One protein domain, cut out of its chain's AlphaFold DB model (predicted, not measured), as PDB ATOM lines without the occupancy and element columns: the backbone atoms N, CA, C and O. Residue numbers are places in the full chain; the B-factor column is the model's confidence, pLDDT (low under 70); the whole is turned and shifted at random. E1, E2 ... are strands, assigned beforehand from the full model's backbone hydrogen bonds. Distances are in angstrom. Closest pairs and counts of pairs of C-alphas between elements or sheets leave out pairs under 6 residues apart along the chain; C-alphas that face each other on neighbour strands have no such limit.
ATOM      1  N   GLU A 188     -51.100 -29.389  23.001       92.88
ATOM      2  CA  GLU A 188     -52.291 -30.124  22.613       92.88
ATOM      3  C   GLU A 188     -52.842 -29.464  21.353       92.88
ATOM      4  O   GLU A 188     -52.861 -28.236  21.241       92.88
ATOM      5  N   LYS A 189     -53.244 -30.276  20.374       94.44
ATOM      6  CA  LYS A 189     -53.810 -29.790  19.116       94.44
ATOM      7  C   LYS A 189     -55.326 -29.823  19.206       94.44
ATOM      8  O   LYS A 189     -55.915 -30.871  19.461       94.44
ATOM      9  N   TYR A 190     -55.942 -28.691  18.911       96.44
ATOM     10  CA  TYR A 190     -57.385 -28.520  18.905       96.44
ATOM     11  C   TYR A 190     -57.853 -27.965  17.560       96.44
ATOM     12  O   TYR A 190     -57.114 -27.276  16.856       96.44
ATOM     13  N   GLU A 191     -59.103 -28.257  17.214       97.50
ATOM     14  CA  GLU A 191     -59.776 -27.740  16.023       97.50
ATOM     15  C   GLU A 191     -61.064 -27.034  16.457       97.50
ATOM     16  O   GLU A 191     -61.873 -27.598  17.197       97.50
ATOM     17  N   ASP A 192     -61.247 -25.783  16.037       96.75
ATOM     18  CA  ASP A 192     -62.490 -25.051  16.285       96.75
ATOM     19  C   ASP A 192     -63.605 -25.592  15.367       96.75
ATOM     20  O   ASP A 192     -63.498 -25.451  14.147       96.75
ATOM     21  N   PRO A 193     -64.710 -26.148  15.905       96.38
ATOM     22  CA  PRO A 193     -65.780 -26.737  15.097       96.38
ATOM     23  C   PRO A 193     -66.538 -25.720  14.234       96.38
ATOM     24  O   PRO A 193     -67.246 -26.109  13.306       96.38
ATOM     25  N   THR A 194     -66.438 -24.425  14.541       97.00
ATOM     26  CA  THR A 194     -67.155 -23.372  13.811       97.00
ATOM     27  C   THR A 194     -66.363 -22.900  12.600       97.00
ATOM     28  O   THR A 194     -66.931 -22.663  11.535       97.00
ATOM     29  N   THR A 195     -65.052 -22.731  12.773       97.25
ATOM     30  CA  THR A 195     -64.172 -22.130  11.763       97.25
ATOM     31  C   THR A 195     -63.273 -23.144  11.057       97.25
ATOM     32  O   THR A 195     -62.717 -22.818  10.011       97.25
ATOM     33  N   GLY A 196     -63.121 -24.355  11.605       97.06
ATOM     34  CA  GLY A 196     -62.172 -25.368  11.138       97.06
ATOM     35  C   GLY A 196     -60.707 -24.984  11.365       97.06
ATOM     36  O   GLY A 196     -59.813 -25.573  10.762       97.06
ATOM     37  N   ARG A 197     -60.433 -23.952  12.178       97.81
ATOM     38  CA  ARG A 197     -59.065 -23.494  12.440       97.81
ATOM     39  C   ARG A 197     -58.397 -24.387  13.473       97.81
ATOM     40  O   ARG A 197     -58.971 -24.681  14.524       97.81
ATOM     41  N   ILE A 198     -57.157 -24.760  13.177       97.31
ATOM     42  CA  ILE A 198     -56.292 -25.515  14.076       97.31
ATOM     43  C   ILE A 198     -55.567 -24.541  15.005       97.31
ATOM     44  O   ILE A 198     -55.024 -23.524  14.563       97.31
ATOM     45  N   TRP A 199     -55.531 -24.872  16.291       96.88
ATOM     46  CA  TRP A 199     -54.736 -24.162  17.284       96.88
ATOM     47  C   TRP A 199     -54.014 -25.135  18.208       96.88
ATOM     48  O   TRP A 199     -54.442 -26.272  18.413       96.88
ATOM     49  N   PHE A 200     -52.886 -24.675  18.736       95.81
ATOM     50  CA  PHE A 200     -52.040 -25.431  19.646       95.81
ATOM     51  C   PHE A 200     -52.078 -24.771  21.023       95.81
ATOM     52  O   PHE A 200     -51.928 -23.551  21.113       95.81
ATOM     53  N   PHE A 201     -52.267 -25.563  22.078       95.31
ATOM     54  CA  PHE A 201     -52.324 -25.110  23.470       95.31
ATOM     55  C   PHE A 201     -51.217 -25.740  24.301       95.31
ATOM     56  O   PHE A 201     -51.077 -26.954  24.293       95.31
ATOM     57  N   ASN A 202     -50.473 -24.949  25.060       92.69
ATOM     58  CA  ASN A 202     -49.516 -25.441  26.039       92.69
ATOM     59  C   ASN A 202     -50.091 -25.275  27.448       92.69
ATOM     60  O   ASN A 202     -50.157 -24.159  27.961       92.69
ATOM     61  N   SER A 203     -50.452 -26.385  28.090       90.19
ATOM     62  CA  SER A 203     -51.037 -26.373  29.437       90.19
ATOM     63  C   SER A 203     -50.054 -25.965  30.542       90.19
ATOM     64  O   SER A 203     -50.483 -25.477  31.583       90.19
ATOM     65  N   GLU A 204     -48.742 -26.120  30.333       89.00
ATOM     66  CA  GLU A 204     -47.722 -25.745  31.322       89.00
ATOM     67  C   GLU A 204     -47.477 -24.230  31.350       89.00
ATOM     68  O   GLU A 204     -47.230 -23.664  32.414       89.00
ATOM     69  N   LYS A 205     -47.531 -23.577  30.183       89.69
ATOM     70  CA  LYS A 205     -47.286 -22.132  30.043       89.69
ATOM     71  C   LYS A 205     -48.557 -21.296  29.890       89.69
ATOM     72  O   LYS A 205     -48.458 -20.074  29.869       89.69
ATOM     73  N   GLU A 206     -49.714 -21.942  29.757       93.69
ATOM     74  CA  GLU A 206     -50.989 -21.307  29.387       93.69
ATOM     75  C   GLU A 206     -50.879 -20.480  28.089       93.69
ATOM     76  O   GLU A 206     -51.524 -19.447  27.915       93.69
ATOM     77  N   GLU A 207     -50.051 -20.943  27.151       94.19
ATOM     78  CA  GLU A 207     -49.816 -20.293  25.858       94.19
ATOM     79  C   GLU A 207     -50.631 -20.979  24.761       94.19
ATOM     80  O   GLU A 207     -50.774 -22.201  24.749       94.19
ATOM     81  N   PHE A 208     -51.131 -20.208  23.796       95.81
ATOM     82  CA  PHE A 208     -51.753 -20.763  22.598       95.81
ATOM     83  C   PHE A 208     -51.415 -19.953  21.354       95.81
ATOM     84  O   PHE A 208     -51.135 -18.758  21.430       95.81
ATOM     85  N   PHE A 209     -51.477 -20.602  20.195       96.88
ATOM     86  CA  PHE A 209     -51.423 -19.925  18.903       96.88
ATOM     87  C   PHE A 209     -52.224 -20.701  17.855       96.88
ATOM     88  O   PHE A 209     -52.373 -21.921  17.947       96.88
ATOM     89  N   PHE A 210     -52.745 -19.993  16.853       97.31
ATOM     90  CA  PHE A 210     -53.376 -20.623  15.694       97.31
ATOM     91  C   PHE A 210     -52.330 -20.954  14.634       97.31
ATOM     92  O   PHE A 210     -51.381 -20.195  14.441       97.31
ATOM     93  N   GLU A 211     -52.523 -22.063  13.922       97.12
ATOM     94  CA  GLU A 211     -51.596 -22.526  12.882       97.12
ATOM     95  C   GLU A 211     -51.367 -21.468  11.786       97.12
ATOM     96  O   GLU A 211     -50.243 -21.260  11.331       97.12
ATOM     97  N   ASP A 212     -52.423 -20.757  11.397       97.56
ATOM     98  CA  ASP A 212     -52.409 -19.746  10.338       97.56
ATOM     99  C   ASP A 212     -51.816 -18.395  10.771       97.56
ATOM    100  O   ASP A 212     -51.334 -17.647   9.923       97.56
ATOM    101  N   THR A 213     -51.793 -18.095  12.073       97.25
ATOM    102  CA  THR A 213     -51.161 -16.890  12.650       97.25
ATOM    103  C   THR A 213     -49.894 -17.221  13.439       97.25
ATOM    104  O   THR A 213     -49.433 -16.432  14.268       97.25
ATOM    105  N   ALA A 214     -49.322 -18.407  13.222       96.69
ATOM    106  CA  ALA A 214     -48.162 -18.883  13.965       96.69
ATOM    107  C   ALA A 214     -46.938 -17.974  13.755       96.69
ATOM    108  O   ALA A 214     -46.244 -17.630  14.713       96.69
ATOM    109  N   ALA A 215     -46.728 -17.511  12.518       96.38
ATOM    110  CA  ALA A 215     -45.622 -16.624  12.161       96.38
ATOM    111  C   ALA A 215     -45.655 -15.295  12.934       96.38
ATOM    112  O   ALA A 215     -44.610 -14.834  13.395       96.38
ATOM    113  N   ASP A 216     -46.847 -14.726  13.151       97.00
ATOM    114  CA  ASP A 216     -47.028 -13.479  13.911       97.00
ATOM    115  C   ASP A 216     -46.641 -13.648  15.388       97.00
ATOM    116  O   ASP A 216     -46.217 -12.700  16.046       97.00
ATOM    117  N   SER A 217     -46.742 -14.877  15.898       94.56
ATOM    118  CA  SER A 217     -46.381 -15.257  17.269       94.56
ATOM    119  C   SER A 217     -44.937 -15.779  17.389       94.56
ATOM    120  O   SER A 217     -44.559 -16.339  18.420       94.56
ATOM    121  N   GLY A 218     -44.124 -15.631  16.335       96.25
ATOM    122  CA  GLY A 218     -42.724 -16.071  16.305       96.25
ATOM    123  C   GLY A 218     -42.530 -17.578  16.119       96.25
ATOM    124  O   GLY A 218     -41.412 -18.070  16.286       96.25
ATOM    125  N   TRP A 219     -43.591 -18.313  15.774       96.56
ATOM    126  CA  TRP A 219     -43.541 -19.748  15.513       96.56
ATOM    127  C   TRP A 219     -43.248 -20.043  14.040       96.56
ATOM    128  O   TRP A 219     -43.850 -19.469  13.132       96.56
ATOM    129  N   ARG A 220     -42.342 -20.993  13.799       97.56
ATOM    130  CA  ARG A 220     -42.015 -21.526  12.473       97.56
ATOM    131  C   ARG A 220     -42.226 -23.030  12.430       97.56
ATOM    132  O   ARG A 220     -41.790 -23.743  13.335       97.56
ATOM    133  N   ARG A 221     -42.849 -23.494  11.349       96.69
ATOM    134  CA  ARG A 221     -43.076 -24.908  11.052       96.69
ATOM    135  C   ARG A 221     -41.952 -25.462  10.175       96.69
ATOM    136  O   ARG A 221     -41.542 -24.817   9.212       96.69
ATOM    137  N   TYR A 222     -41.498 -26.666  10.493       96.38
ATOM    138  CA  TYR A 222     -40.510 -27.433   9.740       96.38
ATOM    139  C   TYR A 222     -41.075 -28.818   9.449       96.38
ATOM    140  O   TYR A 222     -41.547 -29.494  10.358       96.38
ATOM    141  N   ASP A 223     -41.005 -29.266   8.200       94.50
ATOM    142  CA  ASP A 223     -41.453 -30.609   7.835       94.50
ATOM    143  C   ASP A 223     -40.293 -31.613   7.964       94.50
ATOM    144  O   ASP A 223     -39.212 -31.405   7.408       94.50
ATOM    145  N   SER A 224     -40.520 -32.709   8.693       91.50
ATOM    146  CA  SER A 224     -39.611 -33.858   8.797       91.50
ATOM    147  C   SER A 224     -40.299 -35.123   8.292       91.50
ATOM    148  O   SER A 224     -41.523 -35.214   8.232       91.50
ATOM    149  N   ASP A 225     -39.503 -36.143   7.997       88.94
ATOM    150  CA  ASP A 225     -39.947 -37.517   7.737       88.94
ATOM    151  C   ASP A 225     -40.815 -38.128   8.856       88.94
ATOM    152  O   ASP A 225     -41.693 -38.942   8.576       88.94
ATOM    153  N   VAL A 226     -40.591 -37.726  10.110       84.94
ATOM    154  CA  VAL A 226     -41.347 -38.181  11.290       84.94
ATOM    155  C   VAL A 226     -42.597 -37.350  11.600       84.94
ATOM    156  O   VAL A 226     -43.407 -37.774  12.420       84.94
ATOM    157  N   GLY A 227     -42.766 -36.191  10.961       88.69
ATOM    158  CA  GLY A 227     -43.870 -35.263  11.212       88.69
ATOM    159  C   GLY A 227     -43.434 -33.794  11.270       88.69
ATOM    160  O   GLY A 227     -42.238 -33.496  11.170       88.69
ATOM    161  N   PRO A 228     -44.390 -32.859  11.409       93.88
ATOM    162  CA  PRO A 228     -44.108 -31.435  11.535       93.88
ATOM    163  C   PRO A 228     -43.478 -31.100  12.890       93.88
ATOM    164  O   PRO A 228     -43.903 -31.589  13.937       93.88
ATOM    165  N   TRP A 229     -42.494 -30.211  12.872       94.12
ATOM    166  CA  TRP A 229     -41.888 -29.608  14.051       94.12
ATOM    167  C   TRP A 229     -42.206 -28.122  14.092       94.12
ATOM    168  O   TRP A 229     -42.207 -27.444  13.065       94.12
ATOM    169  N   TRP A 230     -42.406 -27.609  15.294       95.69
ATOM    170  CA  TRP A 230     -42.661 -26.204  15.559       95.69
ATOM    171  C   TRP A 230     -41.538 -25.640  16.429       95.69
ATOM    172  O   TRP A 230     -41.173 -26.238  17.444       95.69
ATOM    173  N   HIS A 231     -40.992 -24.492  16.027       95.50
ATOM    174  CA  HIS A 231     -39.973 -23.749  16.770       95.50
ATOM    175  C   HIS A 231     -40.433 -22.319  16.999       95.50
ATOM    176  O   HIS A 231     -40.789 -21.635  16.039       95.50
ATOM    177  N   ASN A 232     -40.365 -21.849  18.238       95.69
ATOM    178  CA  ASN A 232     -40.525 -20.437  18.541       95.69
ATOM    179  C   ASN A 232     -39.154 -19.775  18.702       95.69
ATOM    180  O   ASN A 232     -38.427 -20.091  19.642       95.69
ATOM    181  N   GLU A 233     -38.818 -18.832  17.820       92.31
ATOM    182  CA  GLU A 233     -37.512 -18.153  17.847       92.31
ATOM    183  C   GLU A 233     -37.342 -17.235  19.064       92.31
ATOM    184  O   GLU A 233     -36.224 -17.016  19.515       92.31
ATOM    185  N   SER A 234     -38.438 -16.702  19.610       93.75
ATOM    186  CA  SER A 234     -38.390 -15.770  20.742       93.75
ATOM    187  C   SER A 234     -38.221 -16.472  22.091       93.75
ATOM    188  O   SER A 234     -37.576 -15.933  22.987       93.75
ATOM    189  N   THR A 235     -38.776 -17.679  22.233       90.75
ATOM    190  CA  THR A 235     -38.740 -18.456  23.483       90.75
ATOM    191  C   THR A 235     -37.820 -19.675  23.413       90.75
ATOM    192  O   THR A 235     -37.782 -20.450  24.371       90.75
ATOM    193  N   GLU A 236     -37.138 -19.883  22.281       92.62
ATOM    194  CA  GLU A 236     -36.297 -21.053  21.974       92.62
ATOM    195  C   GLU A 236     -36.997 -22.401  22.259       92.62
ATOM    196  O   GLU A 236     -36.374 -23.398  22.630       92.62
ATOM    197  N   THR A 237     -38.326 -22.440  22.124       90.31
ATOM    198  CA  THR A 237     -39.142 -23.613  22.465       90.31
ATOM    199  C   THR A 237     -39.401 -24.467  21.226       90.31
ATOM    200  O   THR A 237     -39.725 -23.941  20.162       90.31
ATOM    201  N   TRP A 238     -39.305 -25.791  21.383       91.62
ATOM    202  CA  TRP A 238     -39.537 -26.779  20.327       91.62
ATOM    203  C   TRP A 238     -40.638 -27.769  20.723       91.62
ATOM    204  O   TRP A 238     -40.708 -28.190  21.884       91.62
ATOM    205  N   PHE A 239     -41.468 -28.178  19.760       92.25
ATOM    206  CA  PHE A 239     -42.356 -29.340  19.897       92.25
ATOM    207  C   PHE A 239     -42.653 -30.009  18.544       92.25
ATOM    208  O   PHE A 239     -42.441 -29.412  17.490       92.25
ATOM    209  N   MET A 240     -43.124 -31.261  18.575       91.25
ATOM    210  CA  MET A 240     -43.468 -32.055  17.387       91.25
ATOM    211  C   MET A 240     -44.975 -32.335  17.346       91.25
ATOM    212  O   MET A 240     -45.554 -32.826  18.316       91.25
ATOM    213  N   GLU A 241     -45.601 -32.065  16.204       86.62
ATOM    214  CA  GLU A 241     -47.005 -32.367  15.935       86.62
ATOM    215  C   GLU A 241     -47.152 -33.873  15.651       86.62
ATOM    216  O   GLU A 241     -46.885 -34.344  14.549       86.62
TER     217      GLU A 241
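What this domain is: This is residues 188 to 241 of the 245 residues of the protein "Hypothetical protein" of Symbiodinium sp. CCMP2592 (UniProt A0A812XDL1). Two small three-stranded sheets, E1 to E3 and E4 to E6, stand loosely face to face with their strands crossed, like a sandwich with a gap between its layers. Residues 211 to 218 lead from one sheet to the other, and the turn round Thr 194, between E1 and E2, reaches out to one end of the longest axis. The printed part has 54 residues with six named strands, E1 to E6 in chain order, and no named helix; the class is all strand, with 29 residues in the strands. Each sheet is antiparallel, in the orders E1 - E2 - E3 and E4 - E5 - E6. The whole is compact, with a radius of gyration of the C-alphas of 11.2 A and spans of 31 by 27 by 21 A.

Where its parts are: Find C-alpha 188 at (-52.291, -30.124, 22.613); from there E1 runs through residues 188 to 191, 10.3 A from first to last C-alpha. Next come E2, residues 198 to 202, 13.7 A, and E3, residues 207 to 210, 10.8 A. Look for C-alpha 219 at (-43.541, -19.748, 15.513), where E4 begins; it runs to residue 224 over 16.1 A. E5 takes residues 227 to 232 and 16.9 A. E6, residues 237 to 240, spans 10.8 A and ends at C-alpha 240, (-43.468, -32.055, 17.387).

How they stand to each other: Begin with E1, E2 and E3, a meander, each strand the antiparallel neighbour of the one before. The hairpin E1 and E2 has an angle of 153 degrees between directions; C-alphas 191 and 198 face each other at 4.6 A, and N 188 and O 201 are within hydrogen-bond range at 2.8 A. In the hairpin E2 and E3, at 169 degrees, C-alphas 199 and 210 face each other at 4.1 A, and N 202 and O 207 are 2.8 A apart. E4, E5 and E6 form a second meander. In the hairpin E4 and E5, at 154 degrees, C-alphas 219 and 232 face each other at 4.3 A, and N 222 and O 229 are 2.8 A apart. In the hairpin E5 and E6, at 168 degrees, C-alphas 229 and 240 face each other at 4.4 A, and N 230 and O 239 are 2.8 A apart. E2 and E5 are the inner strands. Strands of different sheets are apart, with no C-alpha of the one within 8 A of the other; E3 and E4, which follow each other in the chain, are apart too.

The domain as a whole: Look at Thr 194 and Glu 236 for the two C-alphas farthest apart, at 32.0 A. The first and last printed C-alphas, of Glu 188 and Glu 241, are 8.8 A apart. The printed part has no cut. The links E2 to E3, E4 to E5 and E5 to E6 are tight, those of E1 to E2 and E3 to E4 are short, and no link is long. The mean pLDDT of the printed part is 94.3, and no printed residue is under 70.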